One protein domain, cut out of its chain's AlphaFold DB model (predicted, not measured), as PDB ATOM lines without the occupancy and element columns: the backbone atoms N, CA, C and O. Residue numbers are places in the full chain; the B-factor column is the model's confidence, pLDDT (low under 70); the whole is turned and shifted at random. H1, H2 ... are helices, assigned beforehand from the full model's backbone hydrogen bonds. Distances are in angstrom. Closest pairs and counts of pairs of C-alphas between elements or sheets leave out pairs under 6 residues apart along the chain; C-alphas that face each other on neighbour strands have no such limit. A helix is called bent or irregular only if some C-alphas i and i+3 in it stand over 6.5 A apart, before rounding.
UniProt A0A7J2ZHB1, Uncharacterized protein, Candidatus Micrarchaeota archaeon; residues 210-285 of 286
ATOM      1  N   PHE A 210      25.286  50.447  91.618       57.59
ATOM      2  CA  PHE A 210      26.142  51.641  91.610       57.59
ATOM      3  C   PHE A 210      25.612  52.705  90.634       57.59
ATOM      4  O   PHE A 210      26.360  53.169  89.767       57.59
ATOM      5  N   PRO A 211      24.338  53.137  90.734       59.38
ATOM      6  CA  PRO A 211      23.714  53.924  89.681       59.38
ATOM      7  C   PRO A 211      24.394  55.286  89.518       59.38
ATOM      8  O   PRO A 211      24.453  55.805  88.411       59.38
ATOM      9  N   TYR A 212      24.950  55.866  90.589       65.56
ATOM     10  CA  TYR A 212      25.566  57.193  90.531       65.56
ATOM     11  C   TYR A 212      26.951  57.188  89.865       65.56
ATOM     12  O   TYR A 212      27.274  58.139  89.153       65.56
ATOM     13  N   ILE A 213      27.761  56.137  90.050       68.19
ATOM     14  CA  ILE A 213      29.084  56.030  89.403       68.19
ATOM     15  C   ILE A 213      28.917  55.668  87.930       68.19
ATOM     16  O   ILE A 213      29.591  56.237  87.072       68.19
ATOM     17  N   GLU A 214      27.980  54.772  87.627       70.75
ATOM     18  CA  GLU A 214      27.622  54.436  86.250       70.75
ATOM     19  C   GLU A 214      27.070  55.665  85.514       70.75
ATOM     20  O   GLU A 214      27.540  55.988  84.421       70.75
ATOM     21  N   LEU A 215      26.160  56.421  86.144       75.19
ATOM     22  CA  LEU A 215      25.649  57.682  85.605       75.19
ATOM     23  C   LEU A 215      26.771  58.703  85.389       75.19
ATOM     24  O   LEU A 215      26.817  59.342  84.339       75.19
ATOM     25  N   LEU A 216      27.701  58.842  86.337       80.62
ATOM     26  CA  LEU A 216      28.852  59.732  86.195       80.62
ATOM     27  C   LEU A 216      29.738  59.326  85.009       80.62
ATOM     28  O   LEU A 216      30.142  60.189  84.232       80.62
ATOM     29  N   ASN A 217      30.002  58.032  84.821       80.31
ATOM     30  CA  ASN A 217      30.764  57.534  83.674       80.31
ATOM     31  C   ASN A 217      30.077  57.848  82.343       80.31
ATOM     32  O   ASN A 217      30.732  58.315  81.409       80.31
ATOM     33  N   ILE A 218      28.757  57.666  82.269       82.00
ATOM     34  CA  ILE A 218      27.960  58.041  81.096       82.00
ATOM     35  C   ILE A 218      28.061  59.556  80.854       82.00
ATOM     36  O   ILE A 218      28.335  59.992  79.735       82.00
ATOM     37  N   LEU A 219      27.919  60.373  81.903       81.88
ATOM     38  CA  LEU A 219      28.039  61.831  81.808       81.88
ATOM     39  C   LEU A 219      29.435  62.282  81.360       81.88
ATOM     40  O   LEU A 219      29.539  63.275  80.646       81.88
ATOM     41  N   LEU A 220      30.497  61.561  81.727       83.38
ATOM     42  CA  LEU A 220      31.868  61.847  81.294       83.38
ATOM     43  C   LEU A 220      32.149  61.414  79.850       83.38
ATOM     44  O   LEU A 220      33.008  62.010  79.204       83.38
ATOM     45  N   CYS A 221      31.403  60.451  79.306       85.50
ATOM     46  CA  CYS A 221      31.530  60.046  77.904       85.50
ATOM     47  C   CYS A 221      30.912  61.065  76.928       85.50
ATOM     48  O   CYS A 221      31.382  61.189  75.794       85.50
ATOM     49  N   LEU A 222      29.895  61.829  77.356       84.12
ATOM     50  CA  LEU A 222      29.270  62.901  76.562       84.12
ATOM     51  C   LEU A 222      30.276  63.961  76.069       84.12
ATOM     52  O   LEU A 222      30.343  64.191  74.859       84.12
ATOM     53  N   PRO A 223      31.082  64.609  76.937       83.06
ATOM     54  CA  PRO A 223      32.054  65.600  76.495       83.06
ATOM     55  C   PRO A 223      33.137  64.990  75.599       83.06
ATOM     56  O   PRO A 223      33.560  65.647  74.651       83.06
ATOM     57  N   THR A 224      33.549  63.738  75.819       80.44
ATOM     58  CA  THR A 224      34.512  63.055  74.939       80.44
ATOM     59  C   THR A 224      33.944  62.862  73.535       80.44
ATOM     60  O   THR A 224      34.598  63.213  72.554       80.44
ATOM     61  N   ALA A 225      32.707  62.370  73.427       82.75
ATOM     62  CA  ALA A 225      32.028  62.201  72.146       82.75
ATOM     63  C   ALA A 225      31.801  63.543  71.433       82.75
ATOM     64  O   ALA A 225      31.998  63.641  70.223       82.75
ATOM     65  N   PHE A 226      31.462  64.598  72.182       83.44
ATOM     66  CA  PHE A 226      31.323  65.950  71.643       83.44
ATOM     67  C   PHE A 226      32.652  66.520  71.120       83.44
ATOM     68  O   PHE A 226      32.683  67.145  70.059       83.44
ATOM     69  N   ILE A 227      33.761  66.292  71.833       81.31
ATOM     70  CA  ILE A 227      35.099  66.686  71.368       81.31
ATOM     71  C   ILE A 227      35.432  65.956  70.062       81.31
ATOM     72  O   ILE A 227      35.829  66.612  69.105       81.31
ATOM     73  N   ILE A 228      35.205  64.638  69.988       76.75
ATOM     74  CA  ILE A 228      35.440  63.844  68.769       76.75
ATOM     75  C   ILE A 228      34.593  64.366  67.603       76.75
ATOM     76  O   ILE A 228      35.125  64.571  66.513       76.75
ATOM     77  N   HIS A 229      33.303  64.636  67.845       81.31
ATOM     78  CA  HIS A 229      32.393  65.200  66.846       81.31
ATOM     79  C   HIS A 229      32.950  66.483  66.233       81.31
ATOM     80  O   HIS A 229      33.032  66.621  65.012       81.31
ATOM     81  N   LYS A 230      33.358  67.412  67.102       82.44
ATOM     82  CA  LYS A 230      33.838  68.728  66.693       82.44
ATOM     83  C   LYS A 230      35.197  68.666  65.997       82.44
ATOM     84  O   LYS A 230      35.405  69.411  65.048       82.44
ATOM     85  N   GLU A 231      36.105  67.818  66.470       81.44
ATOM     86  CA  GLU A 231      37.488  67.775  65.984       81.44
ATOM     87  C   GLU A 231      37.605  67.066  64.634       81.44
ATOM     88  O   GLU A 231      38.278  67.537  63.723       81.44
ATOM     89  N   TYR A 232      36.899  65.948  64.480       77.81
ATOM     90  CA  TYR A 232      37.002  65.114  63.284       77.81
ATOM     91  C   TYR A 232      35.884  65.376  62.274       77.81
ATOM     92  O   TYR A 232      35.806  64.679  61.264       77.81
ATOM     93  N   SER A 233      35.017  66.366  62.533       83.12
ATOM     94  CA  SER A 233      33.850  66.691  61.698       83.12
ATOM     95  C   SER A 233      33.015  65.452  61.349       83.12
ATOM     96  O   SER A 233      32.517  65.309  60.231       83.12
ATOM     97  N   THR A 234      32.903  64.513  62.290       82.00
ATOM     98  CA  THR A 234      32.138  63.278  62.085       82.00
ATOM     99  C   THR A 234      30.648  63.586  62.057       82.00
ATOM    100  O   THR A 234      30.194  64.509  62.730       82.00
ATOM    101  N   ASP A 235      29.859  62.792  61.336       86.81
ATOM    102  CA  ASP A 235      28.406  62.915  61.397       86.81
ATOM    103  C   ASP A 235      27.872  62.613  62.811       86.81
ATOM    104  O   ASP A 235      28.512  61.951  63.636       86.81
ATOM    105  N   TRP A 236      26.676  63.122  63.108       80.75
ATOM    106  CA  TRP A 236      26.058  62.957  64.426       80.75
ATOM    107  C   TRP A 236      25.860  61.474  64.791       80.75
ATOM    108  O   TRP A 236      25.964  61.114  65.963       80.75
ATOM    109  N   PHE A 237      25.631  60.611  63.793       80.69
ATOM    110  CA  PHE A 237      25.453  59.174  63.988       80.69
ATOM    111  C   PHE A 237      26.747  58.498  64.460       80.69
ATOM    112  O   PHE A 237      26.720  57.750  65.439       80.69
ATOM    113  N   THR A 238      27.896  58.798  63.844       78.06
ATOM    114  CA  THR A 238      29.192  58.256  64.289       78.06
ATOM    115  C   THR A 238      29.555  58.761  65.684       78.06
ATOM    116  O   THR A 238      30.088  58.002  66.492       78.06
ATOM    117  N   SER A 239      29.223  60.011  66.018       78.94
ATOM    118  CA  SER A 239      29.455  60.555  67.364       78.94
ATOM    119  C   SER A 239      28.579  59.889  68.429       78.94
ATOM    120  O   SER A 239      29.061  59.594  69.521       78.94
ATOM    121  N   LEU A 240      27.320  59.590  68.100       82.00
ATOM    122  CA  LEU A 240      26.426  58.822  68.965       82.00
ATOM    123  C   LEU A 240      26.960  57.395  69.180       82.00
ATOM    124  O   LEU A 240      26.979  56.899  70.306       82.00
ATOM    125  N   LEU A 241      27.456  56.752  68.121       82.25
ATOM    126  CA  LEU A 241      28.061  55.424  68.211       82.25
ATOM    127  C   LEU A 241      29.315  55.432  69.096       82.25
ATOM    128  O   LEU A 241      29.485  54.549  69.937       82.25
ATOM    129  N   ALA A 242      30.169  56.447  68.946       79.44
ATOM    130  CA  ALA A 242      31.354  56.629  69.776       79.44
ATOM    131  C   ALA A 242      30.984  56.835  71.254       79.44
ATOM    132  O   ALA A 242      31.607  56.233  72.125       79.44
ATOM    133  N   PHE A 243      29.939  57.619  71.538       86.38
ATOM    134  CA  PHE A 243      29.411  57.807  72.889       86.38
ATOM    135  C   PHE A 243      28.975  56.485  73.537       86.38
ATOM    136  O   PHE A 243      29.419  56.164  74.643       86.38
ATOM    137  N   PHE A 244      28.145  55.698  72.847       82.94
ATOM    138  CA  PHE A 244      27.687  54.408  73.366       82.94
ATOM    139  C   PHE A 244      28.840  53.411  73.520       82.94
ATOM    140  O   PHE A 244      28.926  52.725  74.537       82.94
ATOM    141  N   GLY A 245      29.754  53.362  72.548       82.31
ATOM    142  CA  GLY A 245      30.921  52.484  72.593       82.31
ATOM    143  C   GLY A 245      31.858  52.801  73.761       82.31
ATOM    144  O   GLY A 245      32.286  51.887  74.468       82.31
ATOM    145  N   LEU A 246      32.135  54.088  74.004       82.94
ATOM    146  CA  LEU A 246      32.938  54.541  75.144       82.94
ATOM    147  C   LEU A 246      32.253  54.232  76.476       82.94
ATOM    148  O   LEU A 246      32.898  53.669  77.355       82.94
ATOM    149  N   SER A 247      30.954  54.521  76.593       81.62
ATOM    150  CA  SER A 247      30.193  54.264  77.823       81.62
ATOM    151  C   SER A 247      30.180  52.773  78.175       81.62
ATOM    152  O   SER A 247      30.399  52.395  79.323       81.62
ATOM    153  N   LEU A 248      29.986  51.902  77.177       78.38
ATOM    154  CA  LEU A 248      29.988  50.454  77.387       78.38
ATOM    155  C   LEU A 248      31.378  49.949  77.783       78.38
ATOM    156  O   LEU A 248      31.512  49.153  78.712       78.38
ATOM    157  N   SER A 249      32.414  50.425  77.092       79.56
ATOM    158  CA  SER A 249      33.795  50.025  77.362       79.56
ATOM    159  C   SER A 249      34.239  50.473  78.752       79.56
ATOM    160  O   SER A 249      34.870  49.695  79.463       79.56
ATOM    161  N   SER A 250      33.880  51.691  79.173       83.25
ATOM    162  CA  SER A 250      34.216  52.185  80.510       83.25
ATOM    163  C   SER A 250      33.505  51.387  81.593       83.25
ATOM    164  O   SER A 250      34.118  51.047  82.600       83.25
ATOM    165  N   LEU A 251      32.232  51.052  81.387       79.62
ATOM    166  CA  LEU A 251      31.446  50.319  82.369       79.62
ATOM    167  C   LEU A 251      31.896  48.853  82.475       79.62
ATOM    168  O   LEU A 251      32.056  48.333  83.578       79.62
ATOM    169  N   ALA A 252      32.219  48.213  81.347       75.81
ATOM    170  CA  ALA A 252      32.833  46.886  81.335       75.81
ATOM    171  C   ALA A 252      34.201  46.882  82.040       75.81
ATOM    172  O   ALA A 252      34.478  45.992  82.846       75.81
ATOM    173  N   LEU A 253      35.034  47.895  81.779       76.69
ATOM    174  CA  LEU A 253      36.330  48.053  82.435       76.69
ATOM    175  C   LEU A 253      36.169  48.271  83.945       76.69
ATOM    176  O   LEU A 253      36.876  47.645  84.729       76.69
ATOM    177  N   GLN A 254      35.223  49.117  84.360       78.56
ATOM    178  CA  GLN A 254      34.936  49.370  85.771       78.56
ATOM    179  C   GLN A 254      34.514  48.085  86.483       78.56
ATOM    180  O   GLN A 254      35.066  47.772  87.535       78.56
ATOM    181  N   LEU A 255      33.598  47.313  85.891       70.31
ATOM    182  CA  LEU A 255      33.158  46.036  86.450       70.31
ATOM    183  C   LEU A 255      34.317  45.042  86.578       70.31
ATOM    184  O   LEU A 255      34.443  44.403  87.618       70.31
ATOM    185  N   GLN A 256      35.182  44.925  85.567       65.19
ATOM    186  CA  GLN A 256      36.332  44.018  85.629       65.19
ATOM    187  C   GLN A 256      37.361  44.448  86.680       65.19
ATOM    188  O   GLN A 256      37.806  43.620  87.469       65.19
ATOM    189  N   LEU A 257      37.732  45.730  86.716       66.06
ATOM    190  CA  LEU A 257      38.721  46.241  87.669       66.06
ATOM    191  C   LEU A 257      38.211  46.163  89.111       66.06
ATOM    192  O   LEU A 257      38.969  45.816  90.014       66.06
ATOM    193  N   HIS A 258      36.933  46.461  89.330       63.09
ATOM    194  CA  HIS A 258      36.346  46.416  90.660       63.09
ATOM    195  C   HIS A 258      36.109  44.977  91.131       63.09
ATOM    196  O   HIS A 258      36.577  44.603  92.203       63.09
ATOM    197  N   ASN A 259      35.441  44.146  90.322       54.81
ATOM    198  CA  ASN A 259      35.063  42.794  90.742       54.81
ATOM    199  C   ASN A 259      36.258  41.835  90.782       54.81
ATOM    200  O   ASN A 259      36.351  41.044  91.712       54.81
ATOM    201  N   ASN A 260      37.171  41.901  89.807       53.06
ATOM    202  CA  ASN A 260      38.241  40.903  89.695       53.06
ATOM    203  C   ASN A 260      39.535  41.328  90.397       53.06
ATOM    204  O   ASN A 260      40.323  40.469  90.779       53.06
ATOM    205  N   LEU A 261      39.790  42.635  90.518       54.53
ATOM    206  CA  LEU A 261      41.056  43.162  91.044       54.53
ATOM    207  C   LEU A 261      40.881  44.004  92.317       54.53
ATOM    208  O   LEU A 261      41.876  44.447  92.886       54.53
ATOM    209  N   GLY A 262      39.645  44.234  92.771       49.66
ATOM    210  CA  GLY A 262      39.366  44.985  93.996       49.66
ATOM    211  C   GLY A 262      39.715  46.475  93.918       49.66
ATOM    212  O   GLY A 262      39.872  47.120  94.955       49.66
ATOM    213  N   PHE A 263      39.867  47.044  92.716       60.19
ATOM    214  CA  PHE A 263      40.118  48.479  92.576       60.19
ATOM    215  C   PHE A 263      38.900  49.307  92.999       60.19
ATOM    216  O   PHE A 263      37.746  48.884  92.890       60.19
ATOM    217  N   SER A 264      39.169  50.536  93.453       72.00
ATOM    218  CA  SER A 264      38.121  51.510  93.754       72.00
ATOM    219  C   SER A 264      37.270  51.790  92.515       72.00
ATOM    220  O   SER A 264      37.796  52.028  91.427       72.00
ATOM    221  N   GLU A 265      35.954  51.846  92.700       68.88
ATOM    222  CA  GLU A 265      34.982  52.165  91.647       68.88
ATOM    223  C   GLU A 265      35.217  53.548  91.016       68.88
ATOM    224  O   GLU A 265      34.849  53.779  89.867       68.88
ATOM    225  N   TRP A 266      35.892  54.451  91.735       77.88
ATOM    226  CA  TRP A 266      36.240  55.793  91.267       77.88
ATOM    227  C   TRP A 266      37.388  55.824  90.259       77.88
ATOM    228  O   TRP A 266      37.585  56.842  89.595       77.88
ATOM    229  N   LEU A 267      38.141  54.730  90.108       79.62
ATOM    230  CA  LEU A 267      39.328  54.694  89.256       79.62
ATOM    231  C   LEU A 267      38.997  55.036  87.796       79.62
ATOM    232  O   LEU A 267      39.636  55.901  87.202       79.62
ATOM    233  N   VAL A 268      37.979  54.386  87.224       83.81
ATOM    234  CA  VAL A 268      37.588  54.598  85.820       83.81
ATOM    235  C   VAL A 268      37.004  56.000  85.582       83.81
ATOM    236  O   VAL A 268      37.495  56.672  84.670       83.81
ATOM    237  N   PRO A 269      36.055  56.507  86.396       82.38
ATOM    238  CA  PRO A 269      35.601  57.895  86.291       82.38
ATOM    239  C   PRO A 269      36.736  58.919  86.380       82.38
ATOM    240  O   PRO A 269      36.774  59.865  85.595       82.38
ATOM    241  N   LEU A 270      37.695  58.733  87.295       86.44
ATOM    242  CA  LEU A 270      38.837  59.643  87.438       86.44
ATOM    243  C   LEU A 270      39.734  59.636  86.197       86.44
ATOM    244  O   LEU A 270      40.170  60.700  85.754       86.44
ATOM    245  N   LEU A 271      39.977  58.464  85.603       86.12
ATOM    246  CA  LEU A 271      40.734  58.342  84.355       86.12
ATOM    247  C   LEU A 271      40.017  59.027  83.185       86.12
ATOM    248  O   LEU A 271      40.657  59.749  82.419       86.12
ATOM    249  N   LEU A 272      38.697  58.850  83.068       85.44
ATOM    250  CA  LEU A 272      37.893  59.533  82.052       85.44
ATOM    251  C   LEU A 272      37.927  61.052  82.237       85.44
ATOM    252  O   LEU A 272      38.186  61.781  81.280       85.44
ATOM    253  N   LEU A 273      37.736  61.536  83.465       86.31
ATOM    254  CA  LEU A 273      37.778  62.962  83.787       86.31
ATOM    255  C   LEU A 273      39.156  63.568  83.479       86.31
ATOM    256  O   LEU A 273      39.242  64.626  82.850       86.31
ATOM    257  N   PHE A 274      40.235  62.871  83.841       86.75
ATOM    258  CA  PHE A 274      41.599  63.276  83.507       86.75
ATOM    259  C   PHE A 274      41.840  63.309  81.989       86.75
ATOM    260  O   PHE A 274      42.407  64.275  81.475       86.75
ATOM    261  N   GLY A 275      41.356  62.301  81.257       83.56
ATOM    262  CA  GLY A 275      41.426  62.250  79.795       83.56
ATOM    263  C   GLY A 275      40.687  63.413  79.125       83.56
ATOM    264  O   GLY A 275      41.243  64.075  78.247       83.56
ATOM    265  N   VAL A 276      39.472  63.729  79.585       83.94
ATOM    266  CA  VAL A 276      38.688  64.880  79.102       83.94
ATOM    267  C   VAL A 276      39.419  66.197  79.377       83.94
ATOM    268  O   VAL A 276      39.526  67.041  78.483       83.94
ATOM    269  N   MET A 277      39.985  66.369  80.576       84.88
ATOM    270  CA  MET A 277      40.786  67.551  80.914       84.88
ATOM    271  C   MET A 277      42.022  67.703  80.018       84.88
ATOM    272  O   MET A 277      42.331  68.815  79.583       84.88
ATOM    273  N   LEU A 278      42.727  66.605  79.731       82.69
ATOM    274  CA  LEU A 278      43.890  66.593  78.840       82.69
ATOM    275  C   LEU A 278      43.517  67.020  77.420       82.69
ATOM    276  O   LEU A 278      44.148  67.930  76.875       82.69
ATOM    277  N   LEU A 279      42.467  66.419  76.854       78.69
ATOM    278  CA  LEU A 279      41.964  66.762  75.521       78.69
ATOM    279  C   LEU A 279      41.568  68.241  75.441       78.69
ATOM    280  O   LEU A 279      41.922  68.939  74.489       78.69
ATOM    281  N   TRP A 280      40.907  68.762  76.475       78.25
ATOM    282  CA  TRP A 280      40.522  70.171  76.516       78.25
ATOM    283  C   TRP A 280      41.729  71.114  76.654       78.25
ATOM    284  O   TRP A 280      41.778  72.170  76.019       78.25
ATOM    285  N   LYS A 281      42.739  70.749  77.452       80.06
ATOM    286  CA  LYS A 281      43.952  71.563  77.619       80.06
ATOM    287  C   LYS A 281      44.785  71.626  76.339       80.06
ATOM    288  O   LYS A 281      45.317  72.691  76.034       80.06
ATOM    289  N   LEU A 282      44.890  70.521  75.599       74.25
ATOM    290  CA  LEU A 282      45.589  70.481  74.311       74.25
ATOM    291  C   LEU A 282      44.941  71.427  73.295       74.25
ATOM    292  O   LEU A 282      45.650  72.175  72.630       74.25
ATOM    293  N   LYS A 283      43.606  71.503  73.286       67.19
ATOM    294  CA  LYS A 283      42.863  72.441  72.439       67.19
ATOM    295  C   LYS A 283      43.181  73.913  72.707       67.19
ATOM    296  O   LYS A 283      43.219  74.699  71.777       67.19
ATOM    297  N   LYS A 284      43.406  74.319  73.962       64.88
ATOM    298  CA  LYS A 284      43.708  75.730  74.288       64.88
ATOM    299  C   LYS A 284      45.062  76.219  73.753       64.88
ATOM    300  O   LYS A 284      45.333  77.411  73.855       64.88
ATOM    301  N   LYS A 285      45.929  75.322  73.275       55.28
ATOM    302  CA  LYS A 285      47.263  75.662  72.760       55.28
ATOM    303  C   LYS A 285      47.339  75.753  71.230       55.28
ATOM    304  O   LYS A 285      48.388  76.162  70.742       55.28
TER     305      LYS A 285
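What this domain is: This is residues 210 to 285 of the 286 residues of an uncharacterized protein of Candidatus Micrarchaeota archaeon (UniProt A0A7J2ZHB1). Three helices make a small bundle that is splayed at one end: H2, the longest, and H3 form a V, drawn together where residues 250 to 254 of H2 meet residues 267 and 268 of H3, and opening toward the start of H2 and the end of H3. H1 packs on both, with its later part set into the mouth of the V and its first residues off to one side of it. The bundle is up and down, each helix running against the one before it in the chain H1, H2, H3. The printed part has 76 residues, with three named helices and no named strand, and its class is all helix. It is compact, with a radius of gyration of the C-alphas of 13.2 A, and spans 39 by 28 by 18 A.

How they stand to each other: H2, residues 236 to 261, touches H1, residues 211 to 232, and their closest C-alphas are those of Ala 225 and Phe 243, 5.2 A apart. The two form a helical hairpin, running opposite ways at a steep tilt of 40 degrees. H2 also touches H3, residues 267 to 283, but with residues 250 to 254 alone, and H3 touches H2 with residues 267 to 268 alone. Their closest C-alphas are those of Gln 254 and Val 268, 5.9 A apart. H2 and H3 are a second helical hairpin, running opposite ways at a steep tilt of 39 degrees, with their centres 15.0 A apart. H1 touches H3, with the C-alphas of Asn 217 and Pro 269 closest at 5.5 A. These two run the same way at a shallow tilt of 24 degrees. Every O i to N i+4 pair is within hydrogen-bond range in H2 and H3, and 16 of 18 are in H1.

Where its parts are: H2 has 26 residues and measures 36.4 A from C-alpha 236 at (26.058, 62.957, 64.426) to C-alpha 261. H1 has 22 residues and measures 31.6 A, beginning at C-alpha 211 at (23.714, 53.924, 89.681). H1 is neither bent nor irregular, but only just: C-alphas 220 and 223 are 6.1 A apart. H3 has 17 residues and measures 24.7 A, ending at C-alpha 283 at (42.863, 72.441, 72.439).

The domain as a whole: The two C-alphas farthest apart are those of Asn 260 and Lys 285, at 39.7 A. The printed part, residues 210 to 285, has no cut. The links from H1 to H2, three residues, and from H2 to H3, five residues, are both tight. The mean pLDDT of the printed part is 76.8, and it is under 70 at residues 210 to 213, 256 to 263, 265 and 283 to 285.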